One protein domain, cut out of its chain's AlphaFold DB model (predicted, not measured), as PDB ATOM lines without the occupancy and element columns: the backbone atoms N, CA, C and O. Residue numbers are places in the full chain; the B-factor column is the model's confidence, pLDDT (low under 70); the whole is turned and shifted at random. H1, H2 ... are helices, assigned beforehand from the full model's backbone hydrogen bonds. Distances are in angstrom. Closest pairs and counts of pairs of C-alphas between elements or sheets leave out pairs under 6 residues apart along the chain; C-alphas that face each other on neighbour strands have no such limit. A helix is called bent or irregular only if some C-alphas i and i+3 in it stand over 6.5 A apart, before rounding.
ATOM      1  N   LEU A 138       2.905  10.201   6.796       50.47
ATOM      2  CA  LEU A 138       2.188  10.521   5.553       50.47
ATOM      3  C   LEU A 138       1.385  11.826   5.654       50.47
ATOM      4  O   LEU A 138       1.371  12.607   4.702       50.47
ATOM      5  N   GLN A 139       0.771  12.118   6.808       45.38
ATOM      6  CA  GLN A 139       0.138  13.422   7.042       45.38
ATOM      7  C   GLN A 139       1.161  14.560   7.103       45.38
ATOM      8  O   GLN A 139       0.891  15.638   6.575       45.38
ATOM      9  N   GLY A 140       2.340  14.325   7.682       54.66
ATOM     10  CA  GLY A 140       3.445  15.283   7.709       54.66
ATOM     11  C   GLY A 140       3.957  15.613   6.308       54.66
ATOM     12  O   GLY A 140       4.048  16.788   5.954       54.66
ATOM     13  N   LEU A 141       4.193  14.598   5.470       66.31
ATOM     14  CA  LEU A 141       4.597  14.778   4.070       66.31
ATOM     15  C   LEU A 141       3.497  15.434   3.225       66.31
ATOM     16  O   LEU A 141       3.792  16.267   2.366       66.31
ATOM     17  N   PHE A 142       2.227  15.128   3.499       63.34
ATOM     18  CA  PHE A 142       1.090  15.788   2.861       63.34
ATOM     19  C   PHE A 142       0.984  17.265   3.265       63.34
ATOM     20  O   PHE A 142       0.767  18.115   2.401       63.34
ATOM     21  N   TRP A 143       1.209  17.603   4.538       51.53
ATOM     22  CA  TRP A 143       1.249  18.989   5.010       51.53
ATOM     23  C   TRP A 143       2.462  19.754   4.482       51.53
ATOM     24  O   TRP A 143       2.302  20.885   4.038       51.53
ATOM     25  N   GLU A 144       3.648  19.148   4.428       62.72
ATOM     26  CA  GLU A 144       4.847  19.698   3.774       62.72
ATOM     27  C   GLU A 144       4.597  19.969   2.280       62.72
ATOM     28  O   GLU A 144       4.893  21.059   1.775       62.72
ATOM     29  N   TYR A 145       3.984  19.008   1.579       78.62
ATOM     30  CA  TYR A 145       3.579  19.140   0.181       78.62
ATOM     31  C   TYR A 145       2.563  20.270   0.010       78.62
ATOM     32  O   TYR A 145       2.760  21.149  -0.834       78.62
ATOM     33  N   LEU A 146       1.523  20.316   0.847       66.25
ATOM     34  CA  LEU A 146       0.508  21.365   0.837       66.25
ATOM     35  C   LEU A 146       1.076  22.732   1.197       66.25
ATOM     36  O   LEU A 146       0.682  23.697   0.557       66.25
ATOM     37  N   LEU A 147       2.010  22.848   2.142       60.59
ATOM     38  CA  LEU A 147       2.644  24.108   2.549       60.59
ATOM     39  C   LEU A 147       3.600  24.630   1.466       60.59
ATOM     40  O   LEU A 147       3.555  25.820   1.118       60.59
ATOM     41  N   LYS A 148       4.394  23.746   0.838       73.25
ATOM     42  CA  LYS A 148       5.173  24.070  -0.374       73.25
ATOM     43  C   LYS A 148       4.255  24.497  -1.523       73.25
ATOM     44  O   LYS A 148       4.588  25.439  -2.253       73.25
ATOM     45  N   ARG A 149       3.070  23.888  -1.659       66.00
ATOM     46  CA  ARG A 149       2.047  24.290  -2.643       66.00
ATOM     47  C   ARG A 149       1.338  25.589  -2.255       66.00
ATOM     48  O   ARG A 149       1.118  26.422  -3.127       66.00
ATOM     49  N   TYR A 150       1.066  25.842  -0.978       66.75
ATOM     50  CA  TYR A 150       0.378  27.037  -0.475       66.75
ATOM     51  C   TYR A 150       1.214  28.299  -0.686       66.75
ATOM     52  O   TYR A 150       0.673  29.346  -1.047       66.75
ATOM     53  N   LYS A 151       2.548  28.200  -0.574       69.88
ATOM     54  CA  LYS A 151       3.458  29.278  -0.999       69.88
ATOM     55  C   LYS A 151       3.309  29.590  -2.498       69.88
ATOM     56  O   LYS A 151       3.335  30.762  -2.874       69.88
ATOM     57  N   ARG A 152       3.067  28.584  -3.354       66.75
ATOM     58  CA  ARG A 152       2.733  28.804  -4.778       66.75
ATOM     59  C   ARG A 152       1.322  29.363  -4.966       66.75
ATOM     60  O   ARG A 152       1.150  30.230  -5.811       66.75
ATOM     61  N   VAL A 153       0.345  28.965  -4.149       68.06
ATOM     62  CA  VAL A 153      -1.027  29.510  -4.189       68.06
ATOM     63  C   VAL A 153      -1.058  30.988  -3.782       68.06
ATOM     64  O   VAL A 153      -1.750  31.779  -4.420       68.06
ATOM     65  N   ARG A 154      -0.268  31.413  -2.783       74.38
ATOM     66  CA  ARG A 154      -0.097  32.842  -2.459       74.38
ATOM     67  C   ARG A 154       0.547  33.611  -3.610       74.38
ATOM     68  O   ARG A 154       0.044  34.675  -3.963       74.38
ATOM     69  N   LYS A 155       1.595  33.060  -4.238       72.94
ATOM     70  CA  LYS A 155       2.195  33.647  -5.451       72.94
ATOM     71  C   LYS A 155       1.195  33.716  -6.610       72.94
ATOM     72  O   LYS A 155       1.182  34.708  -7.325       72.94
ATOM     73  N   PHE A 156       0.316  32.727  -6.747       68.88
ATOM     74  CA  PHE A 156      -0.738  32.703  -7.760       68.88
ATOM     75  C   PHE A 156      -1.824  33.755  -7.497       68.88
ATOM     76  O   PHE A 156      -2.160  34.521  -8.394       68.88
ATOM     77  N   LYS A 157      -2.317  33.878  -6.256       75.12
ATOM     78  CA  LYS A 157      -3.265  34.942  -5.870       75.12
ATOM     79  C   LYS A 157      -2.651  36.338  -6.009       75.12
ATOM     80  O   LYS A 157      -3.342  37.270  -6.415       75.12
ATOM     81  N   TRP A 158      -1.366  36.491  -5.691       79.38
ATOM     82  CA  TRP A 158      -0.631  37.738  -5.912       79.38
ATOM     83  C   TRP A 158      -0.492  38.050  -7.407       79.38
ATOM     84  O   TRP A 158      -0.795  39.166  -7.818       79.38
ATOM     85  N   ALA A 159      -0.144  37.057  -8.231       69.62
ATOM     86  CA  ALA A 159      -0.081  37.199  -9.683       69.62
ATOM     87  C   ALA A 159      -1.450  37.569 -10.281       69.62
ATOM     88  O   ALA A 159      -1.523  38.507 -11.065       69.62
ATOM     89  N   GLN A 160      -2.546  36.939  -9.842       72.38
ATOM     90  CA  GLN A 160      -3.908  37.322 -10.245       72.38
ATOM     91  C   GLN A 160      -4.273  38.754  -9.847       72.38
ATOM     92  O   GLN A 160      -4.888  39.473 -10.633       72.38
ATOM     93  N   LYS A 161      -3.896  39.203  -8.642       76.00
ATOM     94  CA  LYS A 161      -4.124  40.596  -8.225       76.00
ATOM     95  C   LYS A 161      -3.290  41.589  -9.037       76.00
ATOM     96  O   LYS A 161      -3.790  42.668  -9.339       76.00
ATOM     97  N   ASN A 162      -2.064  41.231  -9.410       72.38
ATOM     98  CA  ASN A 162      -1.216  42.073 -10.253       72.38
ATOM     99  C   ASN A 162      -1.635  42.077 -11.728       72.38
ATOM    100  O   ASN A 162      -1.492  43.111 -12.371       72.38
ATOM    101  N   MET A 163      -2.235  40.998 -12.242       61.47
ATOM    102  CA  MET A 163      -2.830  40.975 -13.587       61.47
ATOM    103  C   MET A 163      -3.912  42.047 -13.757       61.47
ATOM    104  O   MET A 163      -3.973  42.696 -14.793       61.47
ATOM    105  N   LYS A 164      -4.715  42.306 -12.714       71.69
ATOM    106  CA  LYS A 164      -5.734  43.371 -12.742       71.69
ATOM    107  C   LYS A 164      -5.150  44.785 -12.796       71.69
ATOM    108  O   LYS A 164      -5.888  45.725 -13.064       71.69
ATOM    109  N   ARG A 165      -3.862  44.950 -12.481       77.75
ATOM    110  CA  ARG A 165      -3.207  46.261 -12.390       77.75
ATOM    111  C   ARG A 165      -2.393  46.625 -13.626       77.75
ATOM    112  O   ARG A 165      -2.104  47.802 -13.786       77.75
ATOM    113  N   ASN A 166      -1.998  45.662 -14.465       76.06
ATOM    114  CA  ASN A 166      -1.145  45.953 -15.618       76.06
ATOM    115  C   ASN A 166      -1.465  45.039 -16.824       76.06
ATOM    116  O   ASN A 166      -1.035  43.880 -16.838       76.06
ATOM    117  N   PRO A 167      -2.229  45.525 -17.823       71.75
ATOM    118  CA  PRO A 167      -2.749  44.704 -18.921       71.75
ATOM    119  C   PRO A 167      -1.681  44.287 -19.944       71.75
ATOM    120  O   PRO A 167      -1.868  43.308 -20.657       71.75
ATOM    121  N   THR A 168      -0.527  44.951 -19.989       82.12
ATOM    122  CA  THR A 168       0.553  44.640 -20.946       82.12
ATOM    123  C   THR A 168       1.267  43.315 -20.661       82.12
ATOM    124  O   THR A 168       1.946  42.778 -21.527       82.12
ATOM    125  N   ASN A 169       1.084  42.733 -19.471       80.38
ATOM    126  CA  ASN A 169       1.665  41.439 -19.091       80.38
ATOM    127  C   ASN A 169       0.679  40.262 -19.201       80.38
ATOM    128  O   ASN A 169       0.966  39.173 -18.693       80.38
ATOM    129  N   HIS A 170      -0.488  40.457 -19.818       78.88
ATOM    130  CA  HIS A 170      -1.579  39.482 -19.764       78.88
ATOM    131  C   HIS A 170      -1.242  38.157 -20.466       78.88
ATOM    132  O   HIS A 170      -1.575  37.094 -19.950       78.88
ATOM    133  N   GLU A 171      -0.514  38.199 -21.582       83.75
ATOM    134  CA  GLU A 171      -0.220  37.017 -22.403       83.75
ATOM    135  C   GLU A 171       0.780  36.060 -21.734       83.75
ATOM    136  O   GLU A 171       0.443  34.911 -21.449       83.75
ATOM    137  N   LYS A 172       1.947  36.564 -21.307       79.25
ATOM    138  CA  LYS A 172       2.926  35.781 -20.519       79.25
ATOM    139  C   LYS A 172       2.335  35.248 -19.211       79.25
ATOM    140  O   LYS A 172       2.748  34.205 -18.697       79.25
ATOM    141  N   CYS A 173       1.385  35.973 -18.617       77.19
ATOM    142  CA  CYS A 173       0.711  35.516 -17.406       77.19
ATOM    143  C   CYS A 173      -0.338  34.436 -17.698       77.19
ATOM    144  O   CYS A 173      -0.446  33.478 -16.925       77.19
ATOM    145  N   ARG A 174      -1.059  34.546 -18.821       82.38
ATOM    146  CA  ARG A 174      -2.005  33.538 -19.306       82.38
ATOM    147  C   ARG A 174      -1.302  32.210 -19.565       82.38
ATOM    148  O   ARG A 174      -1.744  31.204 -19.015       82.38
ATOM    149  N   GLU A 175      -0.168  32.217 -20.263       86.25
ATOM    150  CA  GLU A 175       0.636  31.006 -20.491       86.25
ATOM    151  C   GLU A 175       1.054  30.335 -19.175       86.25
ATOM    152  O   GLU A 175       0.885  29.127 -18.987       86.25
ATOM    153  N   ARG A 176       1.534  31.122 -18.203       81.31
ATOM    154  CA  ARG A 176       1.897  30.601 -16.874       81.31
ATOM    155  C   ARG A 176       0.696  30.027 -16.122       81.31
ATOM    156  O   ARG A 176       0.840  29.017 -15.430       81.31
ATOM    157  N   CYS A 177      -0.475  30.651 -16.236       81.44
ATOM    158  CA  CYS A 177      -1.700  30.156 -15.610       81.44
ATOM    159  C   CYS A 177      -2.189  28.859 -16.259       81.44
ATOM    160  O   CYS A 177      -2.568  27.930 -15.543       81.44
ATOM    161  N   GLU A 178      -2.144  28.763 -17.586       85.44
ATOM    162  CA  GLU A 178      -2.507  27.549 -18.318       85.44
ATOM    163  C   GLU A 178      -1.542  26.397 -18.014       85.44
ATOM    164  O   GLU A 178      -1.990  25.279 -17.744       85.44
ATOM    165  N   GLY A 179      -0.236  26.670 -17.932       89.75
ATOM    166  CA  GLY A 179       0.759  25.690 -17.492       89.75
ATOM    167  C   GLY A 179       0.468  25.161 -16.084       89.75
ATOM    168  O   GLY A 179       0.439  23.949 -15.860       89.75
ATOM    169  N   LEU A 180       0.161  26.051 -15.134       82.50
ATOM    170  CA  LEU A 180      -0.191  25.643 -13.770       82.50
ATOM    171  C   LEU A 180      -1.485  24.813 -13.736       82.50
ATOM    172  O   LEU A 180      -1.570  23.833 -12.993       82.50
ATOM    173  N   ARG A 181      -2.481  25.174 -14.556       84.25
ATOM    174  CA  ARG A 181      -3.752  24.446 -14.667       84.25
ATOM    175  C   ARG A 181      -3.534  23.018 -15.166       84.25
ATOM    176  O   ARG A 181      -4.075  22.094 -14.560       84.25
ATOM    177  N   LYS A 182      -2.698  22.827 -16.193       88.94
ATOM    178  CA  LYS A 182      -2.337  21.493 -16.709       88.94
ATOM    179  C   LYS A 182      -1.647  20.639 -15.644       88.94
ATOM    180  O   LYS A 182      -2.012  19.481 -15.464       88.94
ATOM    181  N   VAL A 183      -0.723  21.216 -14.868       87.38
ATOM    182  CA  VAL A 183      -0.045  20.503 -13.765       87.38
ATOM    183  C   VAL A 183      -1.029  20.073 -12.675       87.38
ATOM    184  O   VAL A 183      -0.934  18.962 -12.153       87.38
ATOM    185  N   ILE A 184      -1.987  20.933 -12.318       84.31
ATOM    186  CA  ILE A 184      -3.014  20.598 -11.323       84.31
ATOM    187  C   ILE A 184      -3.913  19.470 -11.839       84.31
ATOM    188  O   ILE A 184      -4.140  18.513 -11.104       84.31
ATOM    189  N   GLN A 185      -4.360  19.551 -13.096       86.38
ATOM    190  CA  GLN A 185      -5.195  18.521 -13.721       86.38
ATOM    191  C   GLN A 185      -4.473  17.171 -13.852       86.38
ATOM    192  O   GLN A 185      -5.076  16.125 -13.612       86.38
ATOM    193  N   GLY A 186      -3.179  17.180 -14.186       92.62
ATOM    194  CA  GLY A 186      -2.360  15.966 -14.219       92.62
ATOM    195  C   GLY A 186      -2.252  15.313 -12.840       92.62
ATOM    196  O   GLY A 186      -2.491  14.116 -12.696       92.62
ATOM    197  N   HIS A 187      -1.997  16.112 -11.800       87.62
ATOM    198  CA  HIS A 187      -1.931  15.604 -10.429       87.62
ATOM    199  C   HIS A 187      -3.272  15.094  -9.899       87.62
ATOM    200  O   HIS A 187      -3.285  14.096  -9.186       87.62
ATOM    201  N   SER A 188      -4.393  15.752 -10.213       85.75
ATOM    202  CA  SER A 188      -5.703  15.266  -9.768       85.75
ATOM    203  C   SER A 188      -6.036  13.917 -10.394       85.75
ATOM    204  O   SER A 188      -6.541  13.047  -9.698       85.75
ATOM    205  N   ARG A 189      -5.698  13.710 -11.674       88.19
ATOM    206  CA  ARG A 189      -5.883  12.408 -12.333       88.19
ATOM    207  C   ARG A 189      -5.023  11.318 -11.701       88.19
ATOM    208  O   ARG A 189      -5.521  10.226 -11.475       88.19
ATOM    209  N   TYR A 190      -3.770  11.635 -11.371       88.62
ATOM    210  CA  TYR A 190      -2.881  10.694 -10.689       88.62
ATOM    211  C   TYR A 190      -3.436  10.265  -9.324       88.62
ATOM    212  O   TYR A 190      -3.515   9.076  -9.048       88.62
ATOM    213  N   LEU A 191      -3.894  11.220  -8.506       86.69
ATOM    214  CA  LEU A 191      -4.450  10.924  -7.180       86.69
ATOM    215  C   LEU A 191      -5.770  10.144  -7.241       86.69
ATOM    216  O   LEU A 191      -6.041   9.348  -6.348       86.69
ATOM    217  N   ILE A 192      -6.598  10.380  -8.265       89.06
ATOM    218  CA  ILE A 192      -7.824   9.601  -8.481       89.06
ATOM    219  C   ILE A 192      -7.457   8.157  -8.828       89.06
ATOM    220  O   ILE A 192      -7.946   7.247  -8.168       89.06
ATOM    221  N   LYS A 193      -6.526   7.961  -9.769       91.44
ATOM    222  CA  LYS A 193      -6.073   6.629 -10.180       91.44
ATOM    223  C   LYS A 193      -5.440   5.845  -9.027       91.44
ATOM    224  O   LYS A 193      -5.796   4.702  -8.793       91.44
ATOM    225  N   GLU A 194      -4.574   6.486  -8.242       90.56
ATOM    226  CA  GLU A 194      -3.952   5.854  -7.071       90.56
ATOM    227  C   GLU A 194      -4.992   5.429  -6.019       90.56
ATOM    228  O   GLU A 194      -4.803   4.445  -5.304       90.56
ATOM    229  N   LYS A 195      -6.105   6.165  -5.911       90.75
ATOM    230  CA  LYS A 195      -7.202   5.807  -5.011       90.75
ATOM    231  C   LYS A 195      -8.015   4.632  -5.555       90.75
ATOM    232  O   LYS A 195      -8.359   3.762  -4.764       90.75
ATOM    233  N   GLU A 196      -8.288   4.606  -6.860       92.50
ATOM    234  CA  GLU A 196      -8.977   3.499  -7.538       92.50
ATOM    235  C   GLU A 196      -8.181   2.193  -7.409       92.50
ATOM    236  O   GLU A 196      -8.732   1.194  -6.946       92.50
ATOM    237  N   ASP A 197      -6.873   2.234  -7.683       92.31
ATOM    238  CA  ASP A 197      -5.978   1.073  -7.586       92.31
ATOM    239  C   ASP A 197      -5.922   0.495  -6.154       92.31
ATOM    240  O   ASP A 197      -5.772  -0.710  -5.979       92.31
ATOM    241  N   ARG A 198      -6.092   1.327  -5.113       88.31
ATOM    242  CA  ARG A 198      -6.146   0.876  -3.704       88.31
ATOM    243  C   ARG A 198      -7.503   0.346  -3.257       88.31
ATOM    244  O   ARG A 198      -7.573  -0.310  -2.225       88.31
ATOM    245  N   THR A 199      -8.586   0.715  -3.936       89.12
ATOM    246  CA  THR A 199      -9.939   0.265  -3.571       89.12
ATOM    247  C   THR A 199     -10.349  -1.025  -4.268       89.12
ATOM    248  O   THR A 199     -11.268  -1.682  -3.792       89.12
ATOM    249  N   PHE A 200      -9.694  -1.371  -5.380       77.56
ATOM    250  CA  PHE A 200     -10.072  -2.500  -6.234       77.56
ATOM    251  C   PHE A 200      -8.990  -3.587  -6.379       77.56
ATOM    252  O   PHE A 200      -9.222  -4.549  -7.109       77.56
ATOM    253  N   GLY A 201      -7.840  -3.453  -5.708       72.50
ATOM    254  CA  GLY A 201      -6.782  -4.472  -5.625       72.50
ATOM    255  C   GLY A 201      -6.664  -5.048  -4.224       72.50
ATOM    256  O   GLY A 201      -6.406  -6.266  -4.126       72.50
TER     257      GLY A 201
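This is residues 138 to 201 of the 201 residues of an uncharacterized protein of Arundo donax (UniProt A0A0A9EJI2). Picture a long helical hairpin opened into a narrow V: H1 and H2 meet near the tight turn between them, and their far ends spread apart. H2 is the longer arm, with a kink near residue 174. You have 64 printed residues, with two named helices, H1 then H2, and no named strand: all helix. The whole is only just loose, close to extended, with a radius of gyration of the C-alphas of 15.9 A and spans of 52 by 22 by 12 A.

Start with H1, residues 138 to 163, which touches H2, residues 167 to 200, with residues 159 to 163 alone. From H2, residues 169 to 173 alone touch H1; the closest C-alphas, of Met 163 and His 170, are 6.5 A apart. The helices run opposite ways at a shallow tilt of 23 degrees. Of the O i to N i+4 pairs, 21 of 22 in H1 and 28 of 30 in H2 are within hydrogen-bond range.

Find C-alpha 138 at (2.188, 10.521, 5.553); H1 runs 36.3 A to C-alpha 163. H2 runs 49.4 A to C-alpha 200 at (-10.072, -2.500, -6.234), and is irregular: C-alphas 168 and 171 are 7.8 A apart.

The printed part has no cut; 17 residues, among them 138 to 144, have pLDDT under 70.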